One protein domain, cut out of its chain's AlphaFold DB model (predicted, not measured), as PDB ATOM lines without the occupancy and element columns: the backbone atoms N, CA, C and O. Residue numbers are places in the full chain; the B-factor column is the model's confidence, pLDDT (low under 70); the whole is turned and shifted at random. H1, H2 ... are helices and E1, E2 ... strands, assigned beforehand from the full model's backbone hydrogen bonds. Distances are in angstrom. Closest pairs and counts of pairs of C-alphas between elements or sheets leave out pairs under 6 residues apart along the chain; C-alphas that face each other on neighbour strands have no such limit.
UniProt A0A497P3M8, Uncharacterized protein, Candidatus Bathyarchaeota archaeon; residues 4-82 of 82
ATOM      1  N   LEU A   4     320.192 173.251 220.530       87.88
ATOM      2  CA  LEU A   4     321.633 173.303 220.775       87.88
ATOM      3  C   LEU A   4     322.348 173.721 219.515       87.88
ATOM      4  O   LEU A   4     322.249 173.032 218.502       87.88
ATOM      5  N   PHE A   5     323.088 174.812 219.595       88.94
ATOM      6  CA  PHE A   5     324.005 175.214 218.552       88.94
ATOM      7  C   PHE A   5     325.333 174.487 218.742       88.94
ATOM      8  O   PHE A   5     325.929 174.531 219.823       88.94
ATOM      9  N   ILE A   6     325.783 173.837 217.675       88.75
ATOM     10  CA  ILE A   6     327.043 173.115 217.621       88.75
ATOM     11  C   ILE A   6     327.857 173.654 216.456       88.75
ATOM     12  O   ILE A   6     327.381 173.734 215.322       88.75
ATOM     13  N   GLU A   7     329.099 173.997 216.757       89.31
ATOM     14  CA  GLU A   7     330.131 174.306 215.783       89.31
ATOM     15  C   GLU A   7     331.221 173.246 215.882       89.31
ATOM     16  O   GLU A   7     331.725 172.984 216.976       89.31
ATOM     17  N   LEU A   8     331.586 172.637 214.757       89.88
ATOM     18  CA  LEU A   8     332.617 171.610 214.699       89.88
ATOM     19  C   LEU A   8     333.594 171.842 213.545       89.88
ATOM     20  O   LEU A   8     333.249 172.390 212.498       89.88
ATOM     21  N   LYS A   9     334.818 171.359 213.725       87.38
ATOM     22  CA  LYS A   9     335.856 171.344 212.703       87.38
ATOM     23  C   LYS A   9     335.739 170.073 211.865       87.38
ATOM     24  O   LYS A   9     336.031 168.972 212.333       87.38
ATOM     25  N   CYS A  10     335.307 170.207 210.617       81.56
ATOM     26  CA  CYS A  10     335.256 169.099 209.673       81.56
ATOM     27  C   CYS A  10     336.543 169.055 208.840       81.56
ATOM     28  O   CYS A  10     336.887 170.056 208.215       81.56
ATOM     29  N   PRO A  11     337.232 167.904 208.738       79.44
ATOM     30  CA  PRO A  11     338.449 167.796 207.932       79.44
ATOM     31  C   PRO A  11     338.211 168.045 206.433       79.44
ATOM     32  O   PRO A  11     339.150 168.379 205.722       79.44
ATOM     33  N   LYS A  12     336.969 167.890 205.948       80.56
ATOM     34  CA  LYS A  12     336.623 168.035 204.527       80.56
ATOM     35  C   LYS A  12     336.147 169.439 204.147       80.56
ATOM     36  O   LYS A  12     336.461 169.905 203.061       80.56
ATOM     37  N   HIS A  13     335.379 170.093 205.019       76.94
ATOM     38  CA  HIS A  13     334.734 171.384 204.728       76.94
ATOM     39  C   HIS A  13     335.228 172.529 205.634       76.94
ATOM     40  O   HIS A  13     334.712 173.639 205.565       76.94
ATOM     41  N   GLY A  14     336.212 172.271 206.501       85.00
ATOM     42  CA  GLY A  14     336.749 173.246 207.447       85.00
ATOM     43  C   GLY A  14     335.881 173.366 208.696       85.00
ATOM     44  O   GLY A  14     336.173 172.738 209.712       85.00
ATOM     45  N   LEU A  15     334.817 174.164 208.630       87.19
ATOM     46  CA  LEU A  15     333.981 174.499 209.783       87.19
ATOM     47  C   LEU A  15     332.501 174.271 209.458       87.19
ATOM     48  O   LEU A  15     331.952 174.879 208.544       87.19
ATOM     49  N   GLU A  16     331.855 173.391 210.220       86.75
ATOM     50  CA  GLU A  16     330.434 173.075 210.085       86.75
ATOM     51  C   GLU A  16     329.660 173.576 211.306       86.75
ATOM     52  O   GLU A  16     330.070 173.394 212.452       86.75
ATOM     53  N   ARG A  17     328.517 174.217 211.046       88.56
ATOM     54  CA  ARG A  17     327.624 174.780 212.062       88.56
ATOM     55  C   ARG A  17     326.232 174.222 211.870       88.56
ATOM     56  O   ARG A  17     325.685 174.296 210.771       88.56
ATOM     57  N   PHE A  18     325.629 173.729 212.940       86.25
ATOM     58  CA  PHE A  18     324.233 173.324 212.909       86.25
ATOM     59  C   PHE A  18     323.562 173.467 214.268       86.25
ATOM     60  O   PHE A  18     324.199 173.434 215.318       86.25
ATOM     61  N   THR A  19     322.236 173.579 214.233       88.69
ATOM     62  CA  THR A  19     321.408 173.624 215.436       88.69
ATOM     63  C   THR A  19     320.585 172.350 215.551       88.69
ATOM     64  O   THR A  19     319.741 172.058 214.699       88.69
ATOM     65  N   ILE A  20     320.784 171.603 216.633       88.31
ATOM     66  CA  ILE A  20     319.936 170.473 216.999       88.31
ATOM     67  C   ILE A  20     318.687 171.025 217.678       88.31
ATOM     68  O   ILE A  20     318.762 171.594 218.763       88.31
ATOM     69  N   LYS A  21     317.518 170.848 217.063       90.06
ATOM     70  CA  LYS A  21     316.248 171.279 217.668       90.06
ATOM     71  C   LYS A  21     315.856 170.343 218.812       90.06
ATOM     72  O   LYS A  21     315.932 169.125 218.652       90.06
ATOM     73  N   VAL A  22     315.375 170.897 219.920       90.44
ATOM     74  CA  VAL A  22     314.807 170.139 221.044       90.44
ATOM     75  C   VAL A  22     313.290 170.284 220.996       90.44
ATOM     76  O   VAL A  22     312.755 171.386 221.034       90.44
ATOM     77  N   LYS A  23     312.578 169.163 220.878       89.94
ATOM     78  CA  LYS A  23     311.117 169.121 220.790       89.94
ATOM     79  C   LYS A  23     310.542 168.410 222.009       89.94
ATOM     80  O   LYS A  23     310.747 167.210 222.179       89.94
ATOM     81  N   ARG A  24     309.780 169.140 222.822       88.12
ATOM     82  CA  ARG A  24     309.021 168.570 223.941       88.12
ATOM     83  C   ARG A  24     307.763 167.879 223.419       88.12
ATOM     84  O   ARG A  24     307.039 168.455 222.607       88.12
ATOM     85  N   LYS A  25     307.510 166.646 223.861       86.50
ATOM     86  CA  LYS A  25     306.277 165.907 223.549       86.50
ATOM     87  C   LYS A  25     305.558 165.464 224.817       86.50
ATOM     88  O   LYS A  25     306.177 165.118 225.814       86.50
ATOM     89  N   PHE A  26     304.229 165.458 224.726       77.81
ATOM     90  CA  PHE A  26     303.331 165.045 225.805       77.81
ATOM     91  C   PHE A  26     302.926 163.572 225.732       77.81
ATOM     92  O   PHE A  26     302.595 162.988 226.753       77.81
ATOM     93  N   ASN A  27     302.992 162.969 224.541       83.50
ATOM     94  CA  ASN A  27     302.699 161.554 224.310       83.50
ATOM     95  C   ASN A  27     303.989 160.711 224.344       83.50
ATOM     96  O   ASN A  27     304.349 160.071 223.357       83.50
ATOM     97  N   MET A  28     304.768 160.851 225.417       83.81
ATOM     98  CA  MET A  28     306.057 160.188 225.639       83.81
ATOM     99  C   MET A  28     306.318 160.131 227.149       83.81
ATOM    100  O   MET A  28     305.878 161.053 227.845       83.81
ATOM    101  N   PRO A  29     307.027 159.111 227.670       84.44
ATOM    102  CA  PRO A  29     307.371 159.069 229.085       84.44
ATOM    103  C   PRO A  29     308.072 160.357 229.530       84.44
ATOM    104  O   PRO A  29     308.942 160.888 228.835       84.44
ATOM    105  N   SER A  30     307.690 160.874 230.701       82.00
ATOM    106  CA  SER A  30     308.076 162.216 231.160       82.00
ATOM    107  C   SER A  30     309.586 162.445 231.266       82.00
ATOM    108  O   SER A  30     310.016 163.588 231.119       82.00
ATOM    109  N   ASN A  31     310.364 161.379 231.467       84.00
ATOM    110  CA  ASN A  31     311.815 161.422 231.677       84.00
ATOM    111  C   ASN A  31     312.614 160.864 230.486       84.00
ATOM    112  O   ASN A  31     313.815 160.636 230.600       84.00
ATOM    113  N   GLU A  32     311.966 160.612 229.348       87.06
ATOM    114  CA  GLU A  32     312.630 160.010 228.194       87.06
ATOM    115  C   GLU A  32     313.272 161.068 227.283       87.06
ATOM    116  O   GLU A  32     312.706 162.136 227.027       87.06
ATOM    117  N   ILE A  33     314.460 160.743 226.770       89.31
ATOM    118  CA  ILE A  33     315.180 161.504 225.745       89.31
ATOM    119  C   ILE A  33     315.407 160.575 224.558       89.31
ATOM    120  O   ILE A  33     315.959 159.486 224.712       89.31
ATOM    121  N   LYS A  34     315.014 161.009 223.360       89.31
ATOM    122  CA  LYS A  34     315.149 160.217 222.135       89.31
ATOM    123  C   LYS A  34     315.739 161.034 220.998       89.31
ATOM    124  O   LYS A  34     315.217 162.086 220.627       89.31
ATOM    125  N   LEU A  35     316.806 160.518 220.398       88.31
ATOM    126  CA  LEU A  35     317.413 161.091 219.200       88.31
ATOM    127  C   LEU A  35     316.614 160.674 217.972       88.31
ATOM    128  O   LEU A  35     316.365 159.489 217.760       88.31
ATOM    129  N   ILE A  36     316.224 161.649 217.157       89.56
ATOM    130  CA  ILE A  36     315.537 161.386 215.898       89.56
ATOM    131  C   ILE A  36     316.465 161.728 214.747       89.56
ATOM    132  O   ILE A  36     316.858 162.882 214.555       89.56
ATOM    133  N   PHE A  37     316.781 160.704 213.965       87.06
ATOM    134  CA  PHE A  37     317.631 160.790 212.788       87.06
ATOM    135  C   PHE A  37     316.792 160.996 211.526       87.06
ATOM    136  O   PHE A  37     315.611 160.641 211.468       87.06
ATOM    137  N   ARG A  38     317.388 161.605 210.503       81.81
ATOM    138  CA  ARG A  38     316.795 161.658 209.165       81.81
ATOM    139  C   ARG A  38     316.850 160.267 208.538       81.81
ATOM    140  O   ARG A  38     317.843 159.567 208.673       81.81
ATOM    141  N   SER A  39     315.798 159.875 207.825       77.75
ATOM    142  CA  SER A  39     315.766 158.573 207.150       77.75
ATOM    143  C   SER A  39     316.575 158.557 205.844       77.75
ATOM    144  O   SER A  39     317.127 157.519 205.503       77.75
ATOM    145  N   LYS A  40     316.657 159.681 205.109       71.25
ATOM    146  CA  LYS A  40     317.397 159.846 203.835       71.25
ATOM    147  C   LYS A  40     317.775 161.325 203.614       71.25
ATOM    148  O   LYS A  40     317.085 162.190 204.163       71.25
ATOM    149  N   PRO A  41     318.803 161.654 202.804       67.81
ATOM    150  CA  PRO A  41     319.786 160.761 202.172       67.81
ATOM    151  C   PRO A  41     320.935 160.324 203.101       67.81
ATOM    152  O   PRO A  41     321.623 159.362 202.786       67.81
ATOM    153  N   LYS A  42     321.133 160.978 204.252       67.75
ATOM    154  CA  LYS A  42     322.112 160.582 205.278       67.75
ATOM    155  C   LYS A  42     321.446 160.533 206.658       67.75
ATOM    156  O   LYS A  42     320.594 161.387 206.927       67.75
ATOM    157  N   PRO A  43     321.793 159.555 207.517       67.38
ATOM    158  CA  PRO A  43     321.229 159.410 208.857       67.38
ATOM    159  C   PRO A  43     321.823 160.432 209.836       67.38
ATOM    160  O   PRO A  43     322.483 160.087 210.812       67.38
ATOM    161  N   ASP A  44     321.581 161.710 209.566       77.38
ATOM    162  CA  ASP A  44     321.996 162.814 210.423       77.38
ATOM    163  C   ASP A  44     320.967 163.081 211.518       77.38
ATOM    164  O   ASP A  44     319.757 162.885 211.337       77.38
ATOM    165  N   LEU A  45     321.440 163.574 212.661       83.00
ATOM    166  CA  LEU A  45     320.573 163.952 213.767       83.00
ATOM    167  C   LEU A  45     319.675 165.127 213.346       83.00
ATOM    168  O   LEU A  45     320.147 166.212 213.012       83.00
ATOM    169  N   ARG A  46     318.356 164.914 213.347       83.00
ATOM    170  CA  ARG A  46     317.368 165.911 212.914       83.00
ATOM    171  C   ARG A  46     316.890 166.775 214.075       83.00
ATOM    172  O   ARG A  46     316.765 167.988 213.926       83.00
ATOM    173  N   TYR A  47     316.542 166.136 215.187       87.94
ATOM    174  CA  TYR A  47     316.100 166.775 216.424       87.94
ATOM    175  C   TYR A  47     316.129 165.768 217.575       87.94
ATOM    176  O   TYR A  47     316.163 164.556 217.359       87.94
ATOM    177  N   VAL A  48     316.064 166.279 218.798       90.25
ATOM    178  CA  VAL A  48     315.919 165.481 220.016       90.25
ATOM    179  C   VAL A  48     314.502 165.641 220.535       90.25
ATOM    180  O   VAL A  48     314.004 166.758 220.664       90.25
ATOM    181  N   LEU A  49     313.834 164.520 220.781       89.81
ATOM    182  CA  LEU A  49     312.568 164.477 221.495       89.81
ATOM    183  C   LEU A  49     312.841 164.326 222.981       89.81
ATOM    184  O   LEU A  49     313.668 163.507 223.374       89.81
ATOM    185  N   VAL A  50     312.138 165.112 223.784       91.12
ATOM    186  CA  VAL A  50     312.256 165.067 225.241       91.12
ATOM    187  C   VAL A  50     310.870 165.038 225.876       91.12
ATOM    188  O   VAL A  50     309.933 165.675 225.377       91.12
ATOM    189  N   GLY A  51     310.743 164.286 226.967       87.69
ATOM    190  CA  GLY A  51     309.549 164.264 227.807       87.69
ATOM    191  C   GLY A  51     309.323 165.577 228.570       87.69
ATOM    192  O   GLY A  51     310.122 166.518 228.503       87.69
ATOM    193  N   ARG A  52     308.206 165.660 229.305       82.56
ATOM    194  CA  ARG A  52     307.803 166.865 230.059       82.56
ATOM    195  C   ARG A  52     308.826 167.300 231.110       82.56
ATOM    196  O   ARG A  52     309.093 168.495 231.212       82.56
ATOM    197  N   ASN A  53     309.400 166.354 231.846       84.88
ATOM    198  CA  ASN A  53     310.169 166.627 233.063       84.88
ATOM    199  C   ASN A  53     311.679 166.475 232.860       84.88
ATOM    200  O   ASN A  53     312.433 166.350 233.817       84.88
ATOM    201  N   VAL A  54     312.141 166.507 231.610       85.00
ATOM    202  CA  VAL A  54     313.572 166.464 231.326       85.00
ATOM    203  C   VAL A  54     314.180 167.855 231.522       85.00
ATOM    204  O   VAL A  54     313.829 168.811 230.815       85.00
ATOM    205  N   GLU A  55     315.110 167.960 232.472       88.06
ATOM    206  CA  GLU A  55     315.914 169.167 232.674       88.06
ATOM    207  C   GLU A  55     316.958 169.346 231.568       88.06
ATOM    208  O   GLU A  55     317.492 168.391 231.001       88.06
ATOM    209  N   GLU A  56     317.308 170.599 231.295       85.69
ATOM    210  CA  GLU A  56     318.232 170.975 230.221       85.69
ATOM    211  C   GLU A  56     319.620 170.344 230.381       85.69
ATOM    212  O   GLU A  56     320.223 169.919 229.394       85.69
ATOM    213  N   LYS A  57     320.093 170.190 231.624       88.00
ATOM    214  CA  LYS A  57     321.379 169.551 231.943       88.00
ATOM    215  C   LYS A  57     321.441 168.093 231.476       88.00
ATOM    216  O   LYS A  57     322.474 167.656 230.960       88.00
ATOM    217  N   TYR A  58     320.337 167.350 231.593       88.50
ATOM    218  CA  TYR A  58     320.263 165.967 231.112       88.50
ATOM    219  C   TYR A  58     320.248 165.906 229.588       88.50
ATOM    220  O   TYR A  58     320.909 165.050 229.006       88.50
ATOM    221  N   ILE A  59     319.563 166.847 228.930       87.94
ATOM    222  CA  ILE A  59     319.528 166.943 227.463       87.94
ATOM    223  C   ILE A  59     320.933 167.199 226.918       87.94
ATOM    224  O   ILE A  59     321.378 166.510 225.998       87.94
ATOM    225  N   GLN A  60     321.650 168.155 227.512       89.81
ATOM    226  CA  GLN A  60     323.033 168.451 227.153       89.81
ATOM    227  C   GLN A  60     323.932 167.235 227.373       89.81
ATOM    228  O   GLN A  60     324.598 166.808 226.436       89.81
ATOM    229  N   SER A  61     323.893 166.629 228.562       90.62
ATOM    230  CA  SER A  61     324.712 165.452 228.890       90.62
ATOM    231  C   SER A  61     324.461 164.287 227.932       90.62
ATOM    232  O   SER A  61     325.403 163.644 227.473       90.62
ATOM    233  N   TYR A  62     323.200 164.049 227.570       90.81
ATOM    234  CA  TYR A  62     322.820 162.997 226.631       90.81
ATOM    235  C   TYR A  62     323.388 163.245 225.226       90.81
ATOM    236  O   TYR A  62     323.907 162.335 224.580       90.81
ATOM    237  N   ILE A  63     323.337 164.490 224.751       88.69
ATOM    238  CA  ILE A  63     323.859 164.862 223.430       88.69
ATOM    239  C   ILE A  63     325.389 164.849 223.416       88.69
ATOM    240  O   ILE A  63     325.978 164.369 222.450       88.69
ATOM    241  N   ILE A  64     326.037 165.299 224.492       90.19
ATOM    242  CA  ILE A  64     327.492 165.195 224.669       90.19
ATOM    243  C   ILE A  64     327.919 163.727 224.602       90.19
ATOM    244  O   ILE A  64     328.854 163.397 223.873       90.19
ATOM    245  N   LYS A  65     327.209 162.835 225.309       91.81
ATOM    246  CA  LYS A  65     327.464 161.391 225.264       91.81
ATOM    247  C   LYS A  65     327.364 160.854 223.833       91.81
ATOM    248  O   LYS A  65     328.325 160.263 223.354       91.81
ATOM    249  N   TYR A  66     326.279 161.162 223.121       89.88
ATOM    250  CA  TYR A  66     326.108 160.768 221.719       89.88
ATOM    251  C   TYR A  66     327.250 161.262 220.811       89.88
ATOM    252  O   TYR A  66     327.770 160.511 219.987       89.88
ATOM    253  N   LEU A  67     327.671 162.521 220.960       87.88
ATOM    254  CA  LEU A  67     328.750 163.103 220.153       87.88
ATOM    255  C   LEU A  67     330.110 162.467 220.466       87.88
ATOM    256  O   LEU A  67     330.927 162.311 219.557       87.88
ATOM    257  N   ARG A  68     330.345 162.068 221.722       90.00
ATOM    258  CA  ARG A  68     331.530 161.297 222.128       90.00
ATOM    259  C   ARG A  68     331.516 159.891 221.541       90.00
ATOM    260  O   ARG A  68     332.505 159.495 220.941       90.00
ATOM    261  N   GLU A  69     330.392 159.179 221.629       89.19
ATOM    262  CA  GLU A  69     330.233 157.837 221.043       89.19
ATOM    263  C   GLU A  69     330.427 157.837 219.518       89.19
ATOM    264  O   GLU A  69     330.840 156.839 218.936       89.19
ATOM    265  N   LYS A  70     330.166 158.970 218.858       84.94
ATOM    266  CA  LYS A  70     330.421 159.166 217.424       84.94
ATOM    267  C   LYS A  70     331.829 159.672 217.087       84.94
ATOM    268  O   LYS A  70     332.104 159.876 215.907       84.94
ATOM    269  N   GLY A  71     332.693 159.921 218.073       85.81
ATOM    270  CA  GLY A  71     334.026 160.502 217.859       85.81
ATOM    271  C   GLY A  71     333.996 161.933 217.300       85.81
ATOM    272  O   GLY A  71     334.968 162.410 216.722       85.81
ATOM    273  N   LEU A  72     332.857 162.623 217.423       84.94
ATOM    274  CA  LEU A  72     332.681 163.996 216.945       84.94
ATOM    275  C   LEU A  72     333.058 165.021 218.012       84.94
ATOM    276  O   LEU A  72     333.391 166.151 217.668       84.94
ATOM    277  N   TRP A  73     333.013 164.635 219.291       86.12
ATOM    278  CA  TRP A  73     333.231 165.530 220.430       86.12
ATOM    279  C   TRP A  73     334.564 166.280 220.372       86.12
ATOM    280  O   TRP A  73     334.595 167.484 220.591       86.12
ATOM    281  N   GLU A  74     335.645 165.593 220.006       86.62
ATOM    282  CA  GLU A  74     336.995 166.171 219.919       86.62
ATOM    283  C   GLU A  74     337.115 167.270 218.856       86.62
ATOM    284  O   GLU A  74     338.051 168.064 218.865       86.62
ATOM    285  N   ARG A  75     336.162 167.320 217.923       87.31
ATOM    286  CA  ARG A  75     336.131 168.290 216.830       87.31
ATOM    287  C   ARG A  75     335.230 169.480 217.131       87.31
ATOM    288  O   ARG A  75     335.159 170.387 216.306       87.31
ATOM    289  N   ILE A  76     334.508 169.477 218.249       89.31
ATOM    290  CA  ILE A  76     333.585 170.556 218.598       89.31
ATOM    291  C   ILE A  76     334.382 171.762 219.085       89.31
ATOM    292  O   ILE A  76     335.221 171.653 219.970       89.31
ATOM    293  N   ILE A  77     334.081 172.917 218.500       88.75
ATOM    294  CA  ILE A  77     334.647 174.216 218.867       88.75
ATOM    295  C   ILE A  77     333.696 174.922 219.834       88.75
ATOM    296  O   ILE A  77     334.108 175.393 220.889       88.75
ATOM    297  N   THR A  78     332.403 174.947 219.495       88.69
ATOM    298  CA  THR A  78     331.372 175.629 220.283       88.69
ATOM    299  C   THR A  78     330.184 174.705 220.516       88.69
ATOM    300  O   THR A  78     329.651 174.116 219.577       88.69
ATOM    301  N   PHE A  79     329.720 174.632 221.763       89.69
ATOM    302  CA  PHE A  79     328.486 173.956 222.158       89.69
ATOM    303  C   PHE A  79     327.692 174.891 223.069       89.69
ATOM    304  O   PHE A  79     328.116 175.159 224.192       89.69
ATOM    305  N   LYS A  80     326.561 175.422 222.588       88.81
ATOM    306  CA  LYS A  80     325.747 176.369 223.366       88.81
ATOM    307  C   LYS A  80     324.244 176.099 223.246       88.81
ATOM    308  O   LYS A  80     323.773 175.778 222.151       88.81
ATOM    309  N   PRO A  81     323.476 176.227 224.341       86.69
ATOM    310  CA  PRO A  81     322.018 176.202 224.285       86.69
ATOM    311  C   PRO A  81     321.477 177.416 223.520       86.69
ATOM    312  O   PRO A  81     322.064 178.498 223.562       86.69
ATOM    313  N   VAL A  82     320.358 177.207 222.824       83.06
ATOM    314  CA  VAL A  82     319.573 178.233 222.115       83.06
ATOM    315  C   VAL A  82     318.092 178.107 222.452       83.06
ATOM    316  O   VAL A  82     317.620 176.981 222.769       83.06
TER     317      VAL A  82
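Overview. This is residues 4 to 82 of the 82 residues of an uncharacterized protein of Candidatus Bathyarchaeota archaeon (UniProt A0A497P3M8). A twisted, curled sheet of five strands has the single helix H1 packed on one face, where it comes near strands from both edges of the sheet. The long strand E2 joins the two halves of the sheet: its first part pairs with E1, beyond which lies E5, and its last part pairs with E4, beyond which lies E3. The printed part has 79 residues, with five named strands and one named helix in the order E1, E2, E3, E4, H1, E5; the sheet's order is E3, E4, E2, E1, E5, mixed, and the class is mixed, helices and strands. The whole is compact, with a radius of gyration of the C-alphas of 13.1 A and spans of 40 by 28 by 22 A.

Along the chain. E1 is residues 4 to 10, 18.1 A long, and begins at C-alpha 4 at (321.633, 173.303, 220.775). E2, residues 14 to 24, is 32.6 A long and ends at C-alpha 24 at (309.021, 168.570, 223.941). E3, residues 33 to 37, is 13.2 A long, and E4, residues 45 to 50, is 14.2 A. H1, residues 56 to 69, is 20.0 A long. E5, residues 76 to 81, is 14.1 A long and ends at C-alpha 81 at (322.018, 176.202, 224.285).

Arrangement. E1 and E2 form an antiparallel hairpin at 155 degrees, with N 4 and O 20 within hydrogen-bond range at 2.8 A. The pairing of E2 is staggered: residues 14 to 20 pair with E1 and residues 21 to 24 with E4. E4 and E2 are parallel at 30 degrees, with N 48 and O 21 2.9 A apart. E3 and E4 form the other hairpin, antiparallel at 158 degrees, with N 34 and O 49 2.8 A apart. E5 is antiparallel to E1 at 172 degrees, with N 5 and O 80 2.8 A apart. E3 and E5 are the edge strands and are apart. From edge to edge the strands' lines turn by 56 degrees and the way across the sheet by 84 degrees. H1 is on the sheet, giving two layers, a helix on one face of a sheet. Its closest C-alphas to E3 are those of Ile 59 and Ile 33, 7.2 A apart. H1 and E5 are near each other, with 6 pairs of C-alphas within 10 A. E4, H1 and E5 form a split strand-helix-strand unit, two strands running the same way with E2 and E1 between them in the sheet, and its crossover is right-handed. In H1 every O i to N i+4 pair is within hydrogen-bond range.

Size, cuts and confidence. The C-alphas farthest apart, those of Pro 11 and Asn 27, are 39.8 A apart, while those of Leu 4 and Val 82, the first and last printed, are 5.5 A apart. The printed part has no cut. The links E1 to E2 and E4 to H1 are tight, the other three are short, and no link is long. The mean pLDDT of the printed part is 85.8, and residues 41 to 43, between E3 and E4, are under 70.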